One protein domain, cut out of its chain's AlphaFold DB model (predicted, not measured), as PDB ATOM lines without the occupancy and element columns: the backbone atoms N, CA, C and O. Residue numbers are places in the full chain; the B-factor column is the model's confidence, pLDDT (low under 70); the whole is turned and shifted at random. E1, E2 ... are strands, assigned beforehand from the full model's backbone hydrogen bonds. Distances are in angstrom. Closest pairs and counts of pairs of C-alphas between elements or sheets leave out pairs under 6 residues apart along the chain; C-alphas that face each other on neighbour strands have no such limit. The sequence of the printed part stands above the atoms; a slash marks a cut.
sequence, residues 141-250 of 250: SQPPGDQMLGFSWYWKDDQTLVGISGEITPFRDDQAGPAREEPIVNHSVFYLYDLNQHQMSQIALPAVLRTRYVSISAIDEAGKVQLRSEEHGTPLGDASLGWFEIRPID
ATOM      1  N   SER A 141      25.456 -10.540  18.031       88.81
ATOM      2  CA  SER A 141      25.910 -10.471  19.429       88.81
ATOM      3  C   SER A 141      26.333 -11.830  19.984       88.81
ATOM      4  O   SER A 141      26.840 -11.913  21.098       88.81
ATOM      5  N   GLN A 142      26.109 -12.896  19.218       86.06
ATOM      6  CA  GLN A 142      26.536 -14.251  19.529       86.06
ATOM      7  C   GLN A 142      27.081 -14.904  18.253       86.06
ATOM      8  O   GLN A 142      26.546 -14.650  17.167       86.06
ATOM      9  N   PRO A 143      28.135 -15.721  18.363       82.75
ATOM     10  CA  PRO A 143      28.599 -16.545  17.257       82.75
ATOM     11  C   PRO A 143      27.593 -17.683  16.984       82.75
ATOM     12  O   PRO A 143      26.780 -18.010  17.851       82.75
ATOM     13  N   PRO A 144      27.620 -18.306  15.796       81.19
ATOM     14  CA  PRO A 144      26.770 -19.454  15.496       81.19
ATOM     15  C   PRO A 144      27.106 -20.663  16.383       81.19
ATOM     16  O   PRO A 144      28.279 -21.004  16.537       81.19
ATOM     17  N   GLY A 145      26.077 -21.351  16.890       72.94
ATOM     18  CA  GLY A 145      26.199 -22.587  17.674       72.94
ATOM     19  C   GLY A 145      26.015 -22.405  19.186       72.94
ATOM     20  O   GLY A 145      26.030 -21.293  19.706       72.94
ATOM     21  N   ASP A 146      25.845 -23.521  19.898       62.78
ATOM     22  CA  ASP A 146      25.369 -23.526  21.293       62.78
ATOM     23  C   ASP A 146      26.492 -23.470  22.354       62.78
ATOM     24  O   ASP A 146      26.209 -23.480  23.552       62.78
ATOM     25  N   GLN A 147      27.772 -23.435  21.954       64.38
ATOM     26  CA  GLN A 147      28.920 -23.639  22.863       64.38
ATOM     27  C   GLN A 147      30.052 -22.621  22.691       64.38
ATOM     28  O   GLN A 147      31.229 -22.980  22.660       64.38
ATOM     29  N   MET A 148      29.709 -21.338  22.599       73.44
ATOM     30  CA  MET A 148      30.707 -20.290  22.396       73.44
ATOM     31  C   MET A 148      30.662 -19.214  23.489       73.44
ATOM     32  O   MET A 148      29.603 -18.666  23.798       73.44
ATOM     33  N   LEU A 149      31.823 -18.896  24.071       75.00
ATOM     34  CA  LEU A 149      32.011 -17.836  25.064       75.00
ATOM     35  C   LEU A 149      32.682 -16.616  24.469       75.00
ATOM     36  O   LEU A 149      33.692 -16.725  23.777       75.00
ATOM     37  N   GLY A 150      32.179 -15.452  24.875       77.12
ATOM     38  CA  GLY A 150      32.714 -14.167  24.454       77.12
ATOM     39  C   GLY A 150      32.486 -13.929  22.964       77.12
ATOM     40  O   GLY A 150      32.542 -14.838  22.140       77.12
ATOM     41  N   PHE A 151      32.203 -12.685  22.607       87.44
ATOM     42  CA  PHE A 151      32.162 -12.323  21.204       87.44
ATOM     43  C   PHE A 151      32.532 -10.864  21.037       87.44
ATOM     44  O   PHE A 151      31.904  -9.986  21.632       87.44
ATOM     45  N   SER A 152      33.588 -10.623  20.269       89.19
ATOM     46  CA  SER A 152      34.130  -9.286  20.058       89.19
ATOM     47  C   SER A 152      34.412  -9.053  18.591       89.19
ATOM     48  O   SER A 152      34.912  -9.950  17.916       89.19
ATOM     49  N   TRP A 153      34.120  -7.840  18.134       93.94
ATOM     50  CA  TRP A 153      34.330  -7.396  16.761       93.94
ATOM     51  C   TRP A 153      35.432  -6.342  16.692       93.94
ATOM     52  O   TRP A 153      35.541  -5.502  17.587       93.94
ATOM     53  N   TYR A 154      36.204  -6.377  15.609       93.88
ATOM     54  CA  TYR A 154      37.305  -5.462  15.315       93.88
ATOM     55  C   TYR A 154      37.289  -5.086  13.835       93.88
ATOM     56  O   TYR A 154      36.914  -5.911  12.997       93.88
ATOM     57  N   TRP A 155      37.713  -3.871  13.490       93.75
ATOM     58  CA  TRP A 155      37.847  -3.480  12.088       93.75
ATOM     59  C   TRP A 155      39.022  -4.196  11.429       93.75
ATOM     60  O   TRP A 155      40.147  -4.109  11.910       93.75
ATOM     61  N   LYS A 156      38.777  -4.868  10.302       91.88
ATOM     62  CA  LYS A 156      39.849  -5.361   9.425       91.88
ATOM     63  C   LYS A 156      40.176  -4.345   8.340       91.88
ATOM     64  O   LYS A 156      41.339  -4.084   8.065       91.88
ATOM     65  N   ASP A 157      39.136  -3.818   7.710       91.12
ATOM     66  CA  ASP A 157      39.194  -2.786   6.680       91.12
ATOM     67  C   ASP A 157      37.883  -1.989   6.703       91.12
ATOM     68  O   ASP A 157      37.069  -2.144   7.613       91.12
ATOM     69  N   ASP A 158      37.670  -1.133   5.710       93.25
ATOM     70  CA  ASP A 158      36.483  -0.287   5.632       93.25
ATOM     71  C   ASP A 158      35.177  -1.091   5.592       93.25
ATOM     72  O   ASP A 158      34.163  -0.638   6.108       93.25
ATOM     73  N   GLN A 159      35.153  -2.276   4.984       94.56
ATOM     74  CA  GLN A 159      33.909  -3.026   4.757       94.56
ATOM     75  C   GLN A 159      33.814  -4.318   5.558       94.56
ATOM     76  O   GLN A 159      32.751  -4.938   5.589       94.56
ATOM     77  N   THR A 160      34.894  -4.708   6.224       94.62
ATOM     78  CA  THR A 160      35.003  -6.015   6.856       94.62
ATOM     79  C   THR A 160      35.372  -5.881   8.323       94.62
ATOM     80  O   THR A 160      36.342  -5.206   8.682       94.62
ATOM     81  N   LEU A 161      34.644  -6.602   9.174       95.94
ATOM     82  CA  LEU A 161      35.021  -6.813  10.568       95.94
ATOM     83  C   LEU A 161      35.495  -8.244  10.801       95.94
ATOM     84  O   LEU A 161      35.012  -9.181  10.166       95.94
ATOM     85  N   VAL A 162      36.410  -8.406  11.752       94.94
ATOM     86  CA  VAL A 162      36.825  -9.708  12.279       94.94
ATOM     87  C   VAL A 162      36.191  -9.902  13.648       94.94
ATOM     88  O   VAL A 162      36.349  -9.072  14.543       94.94
ATOM     89  N   GLY A 163      35.465 -11.003  13.791       92.62
ATOM     90  CA  GLY A 163      34.861 -11.461  15.032       92.62
ATOM     91  C   GLY A 163      35.705 -12.560  15.660       92.62
ATOM     92  O   GLY A 163      36.271 -13.384  14.942       92.62
ATOM     93  N   ILE A 164      35.771 -12.607  16.986       89.75
ATOM     94  CA  ILE A 164      36.409 -13.704  17.720       89.75
ATOM     95  C   ILE A 164      35.522 -14.179  18.870       89.75
ATOM     96  O   ILE A 164      35.015 -13.362  19.642       89.75
ATOM     97  N   SER A 165      35.360 -15.496  18.983       88.75
ATOM     98  CA  SER A 165      34.766 -16.192  20.130       88.75
ATOM     99  C   SER A 165      35.688 -17.307  20.623       88.75
ATOM    100  O   SER A 165      36.658 -17.658  19.950       88.75
ATOM    101  N   GLY A 166      35.396 -17.877  21.791       84.69
ATOM    102  CA  GLY A 166      36.014 -19.108  22.285       84.69
ATOM    103  C   GLY A 166      35.032 -20.275  22.278       84.69
ATOM    104  O   GLY A 166      33.874 -20.081  22.623       84.69
ATOM    105  N   GLU A 167      35.483 -21.479  21.944       76.88
ATOM    106  CA  GLU A 167      34.698 -22.712  22.053       76.88
ATOM    107  C   GLU A 167      34.875 -23.347  23.434       76.88
ATOM    108  O   GLU A 167      36.001 -23.518  23.918       76.88
ATOM    109  N   ILE A 168      33.757 -23.721  24.056       69.75
ATOM    110  CA  ILE A 168      33.748 -24.549  25.260       69.75
ATOM    111  C   ILE A 168      33.735 -26.018  24.852       69.75
ATOM    112  O   ILE A 168      32.851 -26.428  24.108       69.75
ATOM    113  N   THR A 169      34.581 -26.839  25.472       64.44
ATOM    114  CA  THR A 169      34.282 -28.272  25.585       64.44
ATOM    115  C   THR A 169      33.958 -28.643  27.029       64.44
ATOM    116  O   THR A 169      34.623 -28.143  27.945       64.44
ATOM    117  N   PRO A 170      32.998 -29.552  27.261       62.25
ATOM    118  CA  PRO A 170      32.793 -30.134  28.577       62.25
ATOM    119  C   PRO A 170      34.067 -30.853  29.028       62.25
ATOM    120  O   PRO A 170      34.536 -31.773  28.354       62.25
ATOM    121  N   PHE A 171      34.633 -30.452  30.165       59.19
ATOM    122  CA  PHE A 171      35.683 -31.234  30.799       59.19
ATOM    123  C   PHE A 171      35.078 -32.479  31.435       59.19
ATOM    124  O   PHE A 171      34.069 -32.406  32.134       59.19
ATOM    125  N   ARG A 172      35.703 -33.634  31.205       57.50
ATOM    126  CA  ARG A 172      35.389 -34.863  31.927       57.50
ATOM    127  C   ARG A 172      36.675 -35.373  32.548       57.50
ATOM    128  O   ARG A 172      37.527 -35.897  31.841       57.50
ATOM    129  N   ASP A 173      36.784 -35.208  33.860       54.84
ATOM    130  CA  ASP A 173      37.782 -35.929  34.639       54.84
ATOM    131  C   ASP A 173      37.398 -37.417  34.616       54.84
ATOM    132  O   ASP A 173      36.294 -37.791  35.023       54.84
ATOM    133  N   ASP A 174      38.251 -38.256  34.036       57.88
ATOM    134  CA  ASP A 174      38.103 -39.711  34.034       57.88
ATOM    135  C   ASP A 174      38.646 -40.347  35.326       57.88
ATOM    136  O   ASP A 174      38.518 -41.559  35.527       57.88
ATOM    137  N   GLN A 175      39.174 -39.542  36.254       53.12
ATOM    138  CA  GLN A 175      39.487 -39.973  37.610       53.12
ATOM    139  C   GLN A 175      38.179 -40.133  38.396       53.12
ATOM    140  O   GLN A 175      37.304 -39.274  38.356       53.12
ATOM    141  N   ALA A 176      38.031 -41.255  39.107       54.28
ATOM    142  CA  ALA A 176      36.811 -41.696  39.792       54.28
ATOM    143  C   ALA A 176      36.297 -40.726  40.888       54.28
ATOM    144  O   ALA A 176      36.392 -40.999  42.085       54.28
ATOM    145  N   GLY A 177      35.709 -39.609  40.469       58.03
ATOM    146  CA  GLY A 177      35.041 -38.595  41.277       58.03
ATOM    147  C   GLY A 177      33.751 -38.106  40.603       58.03
ATOM    148  O   GLY A 177      33.450 -38.501  39.474       58.03
ATOM    149  N   PRO A 178      32.932 -37.283  41.286       53.62
ATOM    150  CA  PRO A 178      31.738 -36.709  40.675       53.62
ATOM    151  C   PRO A 178      32.138 -35.880  39.451       53.62
ATOM    152  O   PRO A 178      33.038 -35.044  39.544       53.62
ATOM    153  N   ALA A 179      31.465 -36.117  38.321       53.28
ATOM    154  CA  ALA A 179      31.700 -35.387  37.084       53.28
ATOM    155  C   ALA A 179      31.624 -33.877  37.350       53.28
ATOM    156  O   ALA A 179      30.588 -33.358  37.770       53.28
ATOM    157  N   ARG A 180      32.736 -33.177  37.128       54.00
ATOM    158  CA  ARG A 180      32.755 -31.720  37.066       54.00
ATOM    159  C   ARG A 180      32.562 -31.332  35.614       54.00
ATOM    160  O   ARG A 180      33.518 -31.350  34.851       54.00
ATOM    161  N   GLU A 181      31.334 -30.987  35.240       53.75
ATOM    162  CA  GLU A 181      31.055 -30.321  33.963       53.75
ATOM    163  C   GLU A 181      31.499 -28.855  34.058       53.75
ATOM    164  O   GLU A 181      30.692 -27.927  34.051       53.75
ATOM    165  N   GLU A 182      32.799 -28.632  34.244       56.50
ATOM    166  CA  GLU A 182      33.358 -27.293  34.130       56.50
ATOM    167  C   GLU A 182      33.587 -27.011  32.636       56.50
ATOM    168  O   GLU A 182      34.273 -27.787  31.962       56.50
ATOM    169  N   PRO A 183      32.982 -25.948  32.077       58.53
ATOM    170  CA  PRO A 183      33.226 -25.563  30.698       58.53
ATOM    171  C   PRO A 183      34.676 -25.084  30.569       58.53
ATOM    172  O   PRO A 183      35.025 -24.021  31.083       58.53
ATOM    173  N   ILE A 184      35.526 -25.854  29.887       63.44
ATOM    174  CA  ILE A 184      36.879 -25.405  29.542       63.44
ATOM    175  C   ILE A 184      36.820 -24.744  28.175       63.44
ATOM    176  O   ILE A 184      36.306 -25.320  27.216       63.44
ATOM    177  N   VAL A 185      37.360 -23.529  28.090       66.25
ATOM    178  CA  VAL A 185      37.585 -22.858  26.809       66.25
ATOM    179  C   VAL A 185      38.795 -23.495  26.147       66.25
ATOM    180  O   VAL A 185      39.913 -23.356  26.640       66.25
ATOM    181  N   ASN A 186      38.573 -24.196  25.041       69.19
ATOM    182  CA  ASN A 186      39.613 -24.996  24.402       69.19
ATOM    183  C   ASN A 186      40.310 -24.273  23.254       69.19
ATOM    184  O   ASN A 186      41.501 -24.490  23.035       69.19
ATOM    185  N   HIS A 187      39.593 -23.445  22.494       80.31
ATOM    186  CA  HIS A 187      40.188 -22.724  21.372       80.31
ATOM    187  C   HIS A 187      39.354 -21.535  20.911       80.31
ATOM    188  O   HIS A 187      38.187 -21.420  21.271       80.31
ATOM    189  N   SER A 188      39.956 -20.650  20.115       85.94
ATOM    190  CA  SER A 188      39.242 -19.516  19.522       85.94
ATOM    191  C   SER A 188      38.713 -19.828  18.127       85.94
ATOM    192  O   SER A 188      39.396 -20.451  17.312       85.94
ATOM    193  N   VAL A 189      37.525 -19.313  17.833       88.44
ATOM    194  CA  VAL A 189      36.899 -19.338  16.511       88.44
ATOM    195  C   VAL A 189      36.810 -17.912  15.987       88.44
ATOM    196  O   VAL A 189      36.468 -16.984  16.719       88.44
ATOM    197  N   PHE A 190      37.147 -17.735  14.712       90.50
ATOM    198  CA  PHE A 190      37.173 -16.428  14.069       90.50
ATOM    199  C   PHE A 190      36.092 -16.338  13.000       90.50
ATOM    200  O   PHE A 190      35.814 -17.310  12.296       90.50
ATOM    201  N   TYR A 191      35.538 -15.141  12.843       92.88
ATOM    202  CA  TYR A 191      34.522 -14.823  11.848       92.88
ATOM    203  C   TYR A 191      34.910 -13.578  11.053       92.88
ATOM    204  O   TYR A 191      35.585 -12.692  11.569       92.88
ATOM    205  N   LEU A 192      34.462 -13.501   9.807       94.12
ATOM    206  CA  LEU A 192      34.384 -12.268   9.035       94.12
ATOM    207  C   LEU A 192      32.935 -11.813   8.981       94.12
ATOM    208  O   LEU A 192      32.044 -12.644   8.830       94.12
ATOM    209  N   TYR A 193      32.717 -10.506   9.062       95.69
ATOM    210  CA  TYR A 193      31.437  -9.881   8.759       95.69
ATOM    211  C   TYR A 193      31.624  -8.865   7.637       95.69
ATOM    212  O   TYR A 193      32.384  -7.910   7.802       95.69
ATOM    213  N   ASP A 194      30.933  -9.075   6.520       95.38
ATOM    214  CA  ASP A 194      30.881  -8.148   5.391       95.38
ATOM    215  C   ASP A 194      29.721  -7.166   5.599       95.38
ATOM    216  O   ASP A 194      28.558  -7.570   5.696       95.38
ATOM    217  N   LEU A 195      30.032  -5.871   5.683       96.00
ATOM    218  CA  LEU A 195      29.039  -4.819   5.896       96.00
ATOM    219  C   LEU A 195      28.149  -4.559   4.680       96.00
ATOM    220  O   LEU A 195      27.018  -4.131   4.871       96.00
ATOM    221  N   ASN A 196      28.624  -4.811   3.460       94.00
ATOM    222  CA  ASN A 196      27.828  -4.604   2.250       94.00
ATOM    223  C   ASN A 196      26.808  -5.728   2.062       94.00
ATOM    224  O   ASN A 196      25.683  -5.496   1.629       94.00
ATOM    225  N   GLN A 197      27.220  -6.961   2.353       94.75
ATOM    226  CA  GLN A 197      26.390  -8.155   2.200       94.75
ATOM    227  C   GLN A 197      25.584  -8.470   3.464       94.75
ATOM    228  O   GLN A 197      24.678  -9.298   3.423       94.75
ATOM    229  N   HIS A 198      25.916  -7.827   4.588       94.50
ATOM    230  CA  HIS A 198      25.397  -8.142   5.921       94.50
ATOM    231  C   HIS A 198      25.553  -9.626   6.278       94.50
ATOM    232  O   HIS A 198      24.709 -10.211   6.965       94.50
ATOM    233  N   GLN A 199      26.636 -10.238   5.802       93.06
ATOM    234  CA  GLN A 199      26.876 -11.669   5.902       93.06
ATOM    235  C   GLN A 199      28.061 -11.957   6.815       93.06
ATOM    236  O   GLN A 199      29.088 -11.283   6.764       93.06
ATOM    237  N   MET A 200      27.912 -13.003   7.627       92.44
ATOM    238  CA  MET A 200      28.975 -13.537   8.465       92.44
ATOM    239  C   MET A 200      29.478 -14.871   7.913       92.44
ATOM    240  O   MET A 200      28.672 -15.742   7.587       92.44
ATOM    241  N   SER A 201      30.796 -15.048   7.896       92.25
ATOM    242  CA  SER A 201      31.466 -16.283   7.482       92.25
ATOM    243  C   SER A 201      32.493 -16.699   8.526       92.25
ATOM    244  O   SER A 201      33.207 -15.859   9.065       92.25
ATOM    245  N   GLN A 202      32.595 -17.994   8.819       91.25
ATOM    246  CA  GLN A 202      33.635 -18.505   9.711       91.25
ATOM    247  C   GLN A 202      34.974 -18.614   8.971       91.25
ATOM    248  O   GLN A 202      35.026 -18.936   7.785       91.25
ATOM    249  N   ILE A 203      36.065 -18.358   9.685       88.62
ATOM    250  CA  ILE A 203      37.437 -18.461   9.188       88.62
ATOM    251  C   ILE A 203      38.031 -19.800   9.621       88.62
ATOM    252  O   ILE A 203      37.980 -20.172  10.796       88.62
ATOM    253  N   ALA A 204      38.676 -20.503   8.689       84.75
ATOM    254  CA  ALA A 204      39.480 -21.673   9.019       84.75
ATOM    255  C   ALA A 204      40.872 -21.236   9.484       84.75
ATOM    256  O   ALA A 204      41.682 -20.745   8.698       84.75
ATOM    257  N   LEU A 205      41.185 -21.476  10.755       81.38
ATOM    258  CA  LEU A 205      42.534 -21.242  11.262       81.38
ATOM    259  C   LEU A 205      43.532 -22.299  10.753       81.38
ATOM    260  O   LEU A 205      43.150 -23.456  10.522       81.38
ATOM    261  N   PRO A 206      44.829 -21.962  10.644       80.38
ATOM    262  CA  PRO A 206      45.900 -22.945  10.514       80.38
ATOM    263  C   PRO A 206      45.872 -23.962  11.661       80.38
ATOM    264  O   PRO A 206      45.577 -23.605  12.801       80.38
ATOM    265  N   ALA A 207      46.233 -25.220  11.385       81.12
ATOM    266  CA  ALA A 207      46.143 -26.318  12.359       81.12
ATOM    267  C   ALA A 207      46.829 -26.010  13.705       81.12
ATOM    268  O   ALA A 207      46.286 -26.339  14.754       81.12
ATOM    269  N   VAL A 208      47.965 -25.306  13.681       78.25
ATOM    270  CA  VAL A 208      48.733 -24.917  14.882       78.25
ATOM    271  C   VAL A 208      47.972 -23.986  15.842       78.25
ATOM    272  O   VAL A 208      48.305 -23.925  17.025       78.25
ATOM    273  N   LEU A 209      46.952 -23.276  15.349       80.12
ATOM    274  CA  LEU A 209      46.139 -22.336  16.125       80.12
ATOM    275  C   LEU A 209      44.770 -22.900  16.527       80.12
ATOM    276  O   LEU A 209      44.134 -22.347  17.415       80.12
ATOM    277  N   ARG A 210      44.318 -24.005  15.917       78.56
ATOM    278  CA  ARG A 210      42.974 -24.572  16.155       78.56
ATOM    279  C   ARG A 210      42.769 -25.136  17.556       78.56
ATOM    280  O   ARG A 210      41.639 -25.332  17.960       78.56
ATOM    281  N   THR A 211      43.843 -25.442  18.274       74.81
ATOM    282  CA  THR A 211      43.785 -26.059  19.608       74.81
ATOM    283  C   THR A 211      44.186 -25.081  20.707       74.81
ATOM    284  O   THR A 211      44.596 -25.503  21.786       74.81
ATOM    285  N   ARG A 212      44.210 -23.781  20.401       78.56
ATOM    286  CA  ARG A 212      44.689 -22.746  21.312       78.56
ATOM    287  C   ARG A 212      43.619 -21.698  21.489       78.56
ATOM    288  O   ARG A 212      43.016 -21.239  20.517       78.56
ATOM    289  N   TYR A 213      43.435 -21.282  22.731       83.00
ATOM    290  CA  TYR A 213      42.739 -20.045  23.001       83.00
ATOM    291  C   TYR A 213      43.686 -18.877  22.704       83.00
ATOM    292  O   TYR A 213      44.805 -18.791  23.221       83.00
ATOM    293  N   VAL A 214      43.264 -18.023  21.781       84.25
ATOM    294  CA  VAL A 214      44.016 -16.864  21.298       84.25
ATOM    295  C   VAL A 214      43.129 -15.629  21.283       84.25
ATOM    296  O   VAL A 214      41.907 -15.727  21.183       84.25
ATOM    297  N   SER A 215      43.741 -14.455  21.317       84.56
ATOM    298  CA  SER A 215      43.042 -13.190  21.093       84.56
ATOM    299  C   SER A 215      43.766 -12.316  20.079       84.56
ATOM    300  O   SER A 215      44.930 -12.554  19.740       84.56
ATOM    301  N   ILE A 216      43.051 -11.312  19.571       87.19
ATOM    302  CA  ILE A 216      43.593 -10.306  18.658       87.19
ATOM    303  C   ILE A 216      44.261  -9.220  19.501       87.19
ATOM    304  O   ILE A 216      43.603  -8.572  20.316       87.19
ATOM    305  N   SER A 217      45.568  -9.029  19.316       85.88
ATOM    306  CA  SER A 217      46.323  -7.966  19.989       85.88
ATOM    307  C   SER A 217      46.430  -6.694  19.155       85.88
ATOM    308  O   SER A 217      46.484  -5.605  19.719       85.88
ATOM    309  N   ALA A 218      46.469  -6.828  17.828       85.44
ATOM    310  CA  ALA A 218      46.551  -5.714  16.890       85.44
ATOM    311  C   ALA A 218      46.055  -6.128  15.497       85.44
ATOM    312  O   ALA A 218      46.033  -7.315  15.163       85.44
ATOM    313  N   ILE A 219      45.696  -5.133  14.686       87.19
ATOM    314  CA  ILE A 219      45.394  -5.268  13.257       87.19
ATOM    315  C   ILE A 219      46.224  -4.208  12.527       87.19
ATOM    316  O   ILE A 219      46.281  -3.065  12.983       87.19
ATOM    317  N   ASP A 220      46.933  -4.597  11.465       84.94
ATOM    318  CA  ASP A 220      47.791  -3.687  10.700       84.94
ATOM    319  C   ASP A 220      47.039  -3.004   9.545       84.94
ATOM    320  O   ASP A 220      45.882  -3.308   9.252       84.94
ATOM    321  N   GLU A 221      47.713  -2.075   8.862       78.50
ATOM    322  CA  GLU A 221      47.152  -1.333   7.724       78.50
ATOM    323  C   GLU A 221      46.812  -2.227   6.518       78.50
ATOM    324  O   GLU A 221      46.018  -1.839   5.664       78.50
ATOM    325  N   ALA A 222      47.390  -3.430   6.440       80.19
ATOM    326  CA  ALA A 222      47.102  -4.415   5.401       80.19
ATOM    327  C   ALA A 222      45.958  -5.373   5.795       80.19
ATOM    328  O   ALA A 222      45.643  -6.297   5.039       80.19
ATOM    329  N   GLY A 223      45.343  -5.183   6.967       81.19
ATOM    330  CA  GLY A 223      44.279  -6.036   7.491       81.19
ATOM    331  C   GLY A 223      44.769  -7.399   7.988       81.19
ATOM    332  O   GLY A 223      43.968  -8.332   8.108       81.19
ATOM    333  N   LYS A 224      46.071  -7.552   8.258       86.12
ATOM    334  CA  LYS A 224      46.612  -8.727   8.947       86.12
ATOM    335  C   LYS A 224      46.332  -8.601  10.432       86.12
ATOM    336  O   LYS A 224      46.347  -7.508  10.989       86.12
ATOM    337  N   VAL A 225      46.115  -9.737  11.081       89.12
ATOM    338  CA  VAL A 225      45.859  -9.785  12.522       89.12
ATOM    339  C   VAL A 225      47.079 -10.298  13.259       89.12
ATOM    340  O   VAL A 225      47.681 -11.301  12.870       89.12
ATOM    341  N   GLN A 226      47.431  -9.635  14.348       90.00
ATOM    342  CA  GLN A 226      48.393 -10.157  15.295       90.00
ATOM    343  C   GLN A 226      47.648 -10.955  16.355       90.00
ATOM    344  O   GLN A 226      46.744 -10.441  17.021       90.00
ATOM    345  N   LEU A 227      48.039 -12.218  16.507       88.81
ATOM    346  CA  LEU A 227      47.452 -13.106  17.500       88.81
ATOM    347  C   LEU A 227      48.389 -13.261  18.691       88.81
ATOM    348  O   LEU A 227      49.613 -13.279  18.540       88.81
ATOM    349  N   ARG A 228      47.808 -13.423  19.876       86.69
ATOM    350  CA  ARG A 228      48.526 -13.764  21.108       86.69
ATOM    351  C   ARG A 228      47.874 -14.962  21.783       86.69
ATOM    352  O   ARG A 228      46.655 -15.118  21.713       86.69
ATOM    353  N   SER A 229      48.682 -15.800  22.427       81.31
ATOM    354  CA  SER A 229      48.167 -16.917  23.222       81.31
ATOM    355  C   SER A 229      47.582 -16.407  24.537       81.31
ATOM    356  O   SER A 229      48.172 -15.546  25.195       81.31
ATOM    357  N   GLU A 230      46.457 -16.978  24.949       73.50
ATOM    358  CA  GLU A 230      45.873 -16.742  26.267       73.50
ATOM    359  C   GLU A 230      45.724 -18.073  27.009       73.50
ATOM    360  O   GLU A 230      45.341 -19.083  26.422       73.50
ATOM    361  N   GLU A 231      46.021 -18.078  28.306       67.75
ATOM    362  CA  GLU A 231      45.754 -19.208  29.199       67.75
ATOM    363  C   GLU A 231      44.767 -18.744  30.263       67.75
ATOM    364  O   GLU A 231      45.009 -17.771  30.978       67.75
ATOM    365  N   HIS A 232      43.601 -19.392  30.309       63.53
ATOM    366  CA  HIS A 232      42.509 -19.039  31.222       63.53
ATOM    367  C   HIS A 232      42.142 -17.537  31.205       63.53
ATOM    368  O   HIS A 232      41.883 -16.934  32.246       63.53
ATOM    369  N   GLY A 233      42.156 -16.907  30.023       54.94
ATOM    370  CA  GLY A 233      41.861 -15.476  29.854       54.94
ATOM    371  C   GLY A 233      42.952 -14.527  30.367       54.94
ATOM    372  O   GLY A 233      42.741 -13.315  30.414       54.94
ATOM    373  N   THR A 234      44.118 -15.055  30.749       56.47
ATOM    374  CA  THR A 234      45.305 -14.267  31.080       56.47
ATOM    375  C   THR A 234      46.280 -14.321  29.902       56.47
ATOM    376  O   THR A 234      46.611 -15.414  29.437       56.47
ATOM    377  N   PRO A 235      46.754 -13.171  29.390       57.56
ATOM    378  CA  PRO A 235      47.801 -13.155  28.376       57.56
ATOM    379  C   PRO A 235      49.051 -13.878  28.884       57.56
ATOM    380  O   PRO A 235      49.585 -13.530  29.942       57.56
ATOM    381  N   LEU A 236      49.530 -14.868  28.131       59.81
ATOM    382  CA  LEU A 236      50.779 -15.563  28.436       59.81
ATOM    383  C   LEU A 236      51.976 -14.729  27.965       59.81
ATOM    384  O   LEU A 236      52.579 -15.008  26.932       59.81
ATOM    385  N   GLY A 237      52.305 -13.678  28.721       59.34
ATOM    386  CA  GLY A 237      53.434 -12.791  28.424       59.34
ATOM    387  C   GLY A 237      53.398 -12.177  27.014       59.34
ATOM    388  O   GLY A 237      52.348 -12.080  26.382       59.34
ATOM    389  N   ASP A 238      54.570 -11.773  26.519       57.94
ATOM    390  CA  ASP A 238      54.775 -11.149  25.197       57.94
ATOM    391  C   ASP A 238      54.768 -12.150  24.023       57.94
ATOM    392  O   ASP A 238      55.291 -11.870  22.943       57.94
ATOM    393  N   ALA A 239      54.186 -13.342  24.196       67.31
ATOM    394  CA  ALA A 239      54.194 -14.381  23.170       67.31
ATOM    395  C   ALA A 239      53.170 -14.087  22.058       67.31
ATOM    396  O   ALA A 239      52.157 -14.776  21.898       67.31
ATOM    397  N   SER A 240      53.444 -13.047  21.265       80.94
ATOM    398  CA  SER A 240      52.839 -12.895  19.950       80.94
ATOM    399  C   SER A 240      53.091 -14.170  19.148       80.94
ATOM    400  O   SER A 240      54.218 -14.651  19.043       80.94
ATOM    401  N   LEU A 241      52.026 -14.708  18.564       84.19
ATOM    402  CA  LEU A 241      52.079 -15.863  17.672       84.19
ATOM    403  C   LEU A 241      52.432 -15.454  16.234       84.19
ATOM    404  O   LEU A 241      52.546 -16.315  15.367       84.19
ATOM    405  N   GLY A 242      52.613 -14.153  15.986       87.12
ATOM    406  CA  GLY A 242      52.893 -13.573  14.678       87.12
ATOM    407  C   GLY A 242      51.693 -12.860  14.057       87.12
ATOM    408  O   GLY A 242      50.629 -12.725  14.669       87.12
ATOM    409  N   TRP A 243      51.911 -12.383  12.832       89.56
ATOM    410  CA  TRP A 243      50.907 -11.741  11.985       89.56
ATOM    411  C   TRP A 243      50.337 -12.748  10.992       89.56
ATOM    412  O   TRP A 243      51.089 -13.439  10.301       89.56
ATOM    413  N   PHE A 244      49.015 -12.805  10.894       88.50
ATOM    414  CA  PHE A 244      48.293 -13.767  10.072       88.50
ATOM    415  C   PHE A 244      47.371 -13.060   9.088       88.50
ATOM    416  O   PHE A 244      46.714 -12.072   9.416       88.50
ATOM    417  N   GLU A 245      47.294 -13.609   7.881       88.31
ATOM    418  CA  GLU A 245      46.245 -13.250   6.934       88.31
ATOM    419  C   GLU A 245      44.973 -14.014   7.289       88.31
ATOM    420  O   GLU A 245      44.987 -15.239   7.422       88.31
ATOM    421  N   ILE A 246      43.870 -13.285   7.423       81.75
ATOM    422  CA  ILE A 246      42.547 -13.871   7.585       81.75
ATOM    423  C   ILE A 246      41.874 -13.944   6.219       81.75
ATOM    424  O   ILE A 246      41.735 -12.927   5.536       81.75
ATOM    425  N   ARG A 247      41.416 -15.140   5.845       80.31
ATOM    426  CA  ARG A 247      40.626 -15.378   4.633       80.31
ATOM    427  C   ARG A 247      39.362 -16.170   4.981       80.31
ATOM    428  O   ARG A 247      39.419 -16.996   5.895       80.31
ATOM    429  N   PRO A 248      38.236 -15.912   4.298       73.94
ATOM    430  CA  PRO A 248      37.042 -16.729   4.457       73.94
ATOM    431  C   PRO A 248      37.308 -18.170   4.003       73.94
ATOM    432  O   PRO A 248      38.263 -18.441   3.274       73.94
ATOM    433  N   ILE A 249      36.463 -19.089   4.462       73.19
ATOM    434  CA  ILE A 249      36.350 -20.421   3.864       73.19
ATOM    435  C   ILE A 249      35.485 -20.259   2.607       73.19
ATOM    436  O   ILE A 249      34.382 -19.723   2.721       73.19
ATOM    437  N   ASP A 250      36.014 -20.666   1.451       59.47
ATOM    438  CA  ASP A 250      35.275 -20.730   0.178       59.47
ATOM    439  C   ASP A 250      34.146 -21.778   0.217       59.47
ATOM    440  O   ASP A 250      34.348 -22.852   0.840       59.47
TER     441      ASP A 250
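AT A GLANCE: This is residues 141 to 250 of the 250 residues of an uncharacterized protein of Verrucomicrobia bacterium 61-8 (UniProt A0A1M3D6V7). Two strongly twisted antiparallel sheets, E1 E2 E3 E4 and E5 E6 E7, lie partly face to face as a small sandwich, with E5 nearest the larger sheet. The E2 and E3 hairpin ends in a long loop, residues 171 to 182, that reaches out at one end and makes much of the length. The printed part has 110 residues with seven named strands, E1 to E7 in order, and no named helix: all strand. It is only just compact, close to loose, with a radius of gyration of the C-alphas of 15.4 A and spans of 53 by 32 by 22 A.

IN THESE COORDINATES: E1, residues 148 to 155, begins at C-alpha (30.707, -20.290, 22.396) and spans 21.0 A. E2, 160 to 170, spans 32.5 A; E3, 183 to 194, spans 30.8 A and bends by 70 degrees at residue 186. E4 is 199 to 203, E5 214 to 219 and E6 225 to 231. E7, 234 to 244, spans 21.2 A, bends by 89 degrees at residue 237 and ends at C-alpha (48.293, -13.767, 10.072).

HOW THE PARTS SIT: Each sheet is a meander, each strand the antiparallel neighbour of the one before. N 154 and O 162 of E1 and E2 are 2.9 A apart, N 163 and O 191 of E2 and E3 2.8 A, and N 192 and O 201 of E3 and E4 2.8 A, within hydrogen-bond range. So are N 217 and O 226 of E5 and E6, 2.9 A, and N 241 and O 227 of E6 and E7, 2.8 A. In the sandwich, two sheets face to face, the strands of one stand at 26 degrees to those of the other. The closest C-alphas of E3 and E5 are those of Ser 188 and Val 214, 5.7 A. E4 and E7 are apart.

THE WHOLE: The C-alphas of Asp 158 and Ala 176, the farthest apart, are 53.7 A from each other. The printed part has no cut; the E2 to E3 link is long. Mean pLDDT of the printed part is 78.7, with residues 168 to 186 and 231 to 239 among those under 70.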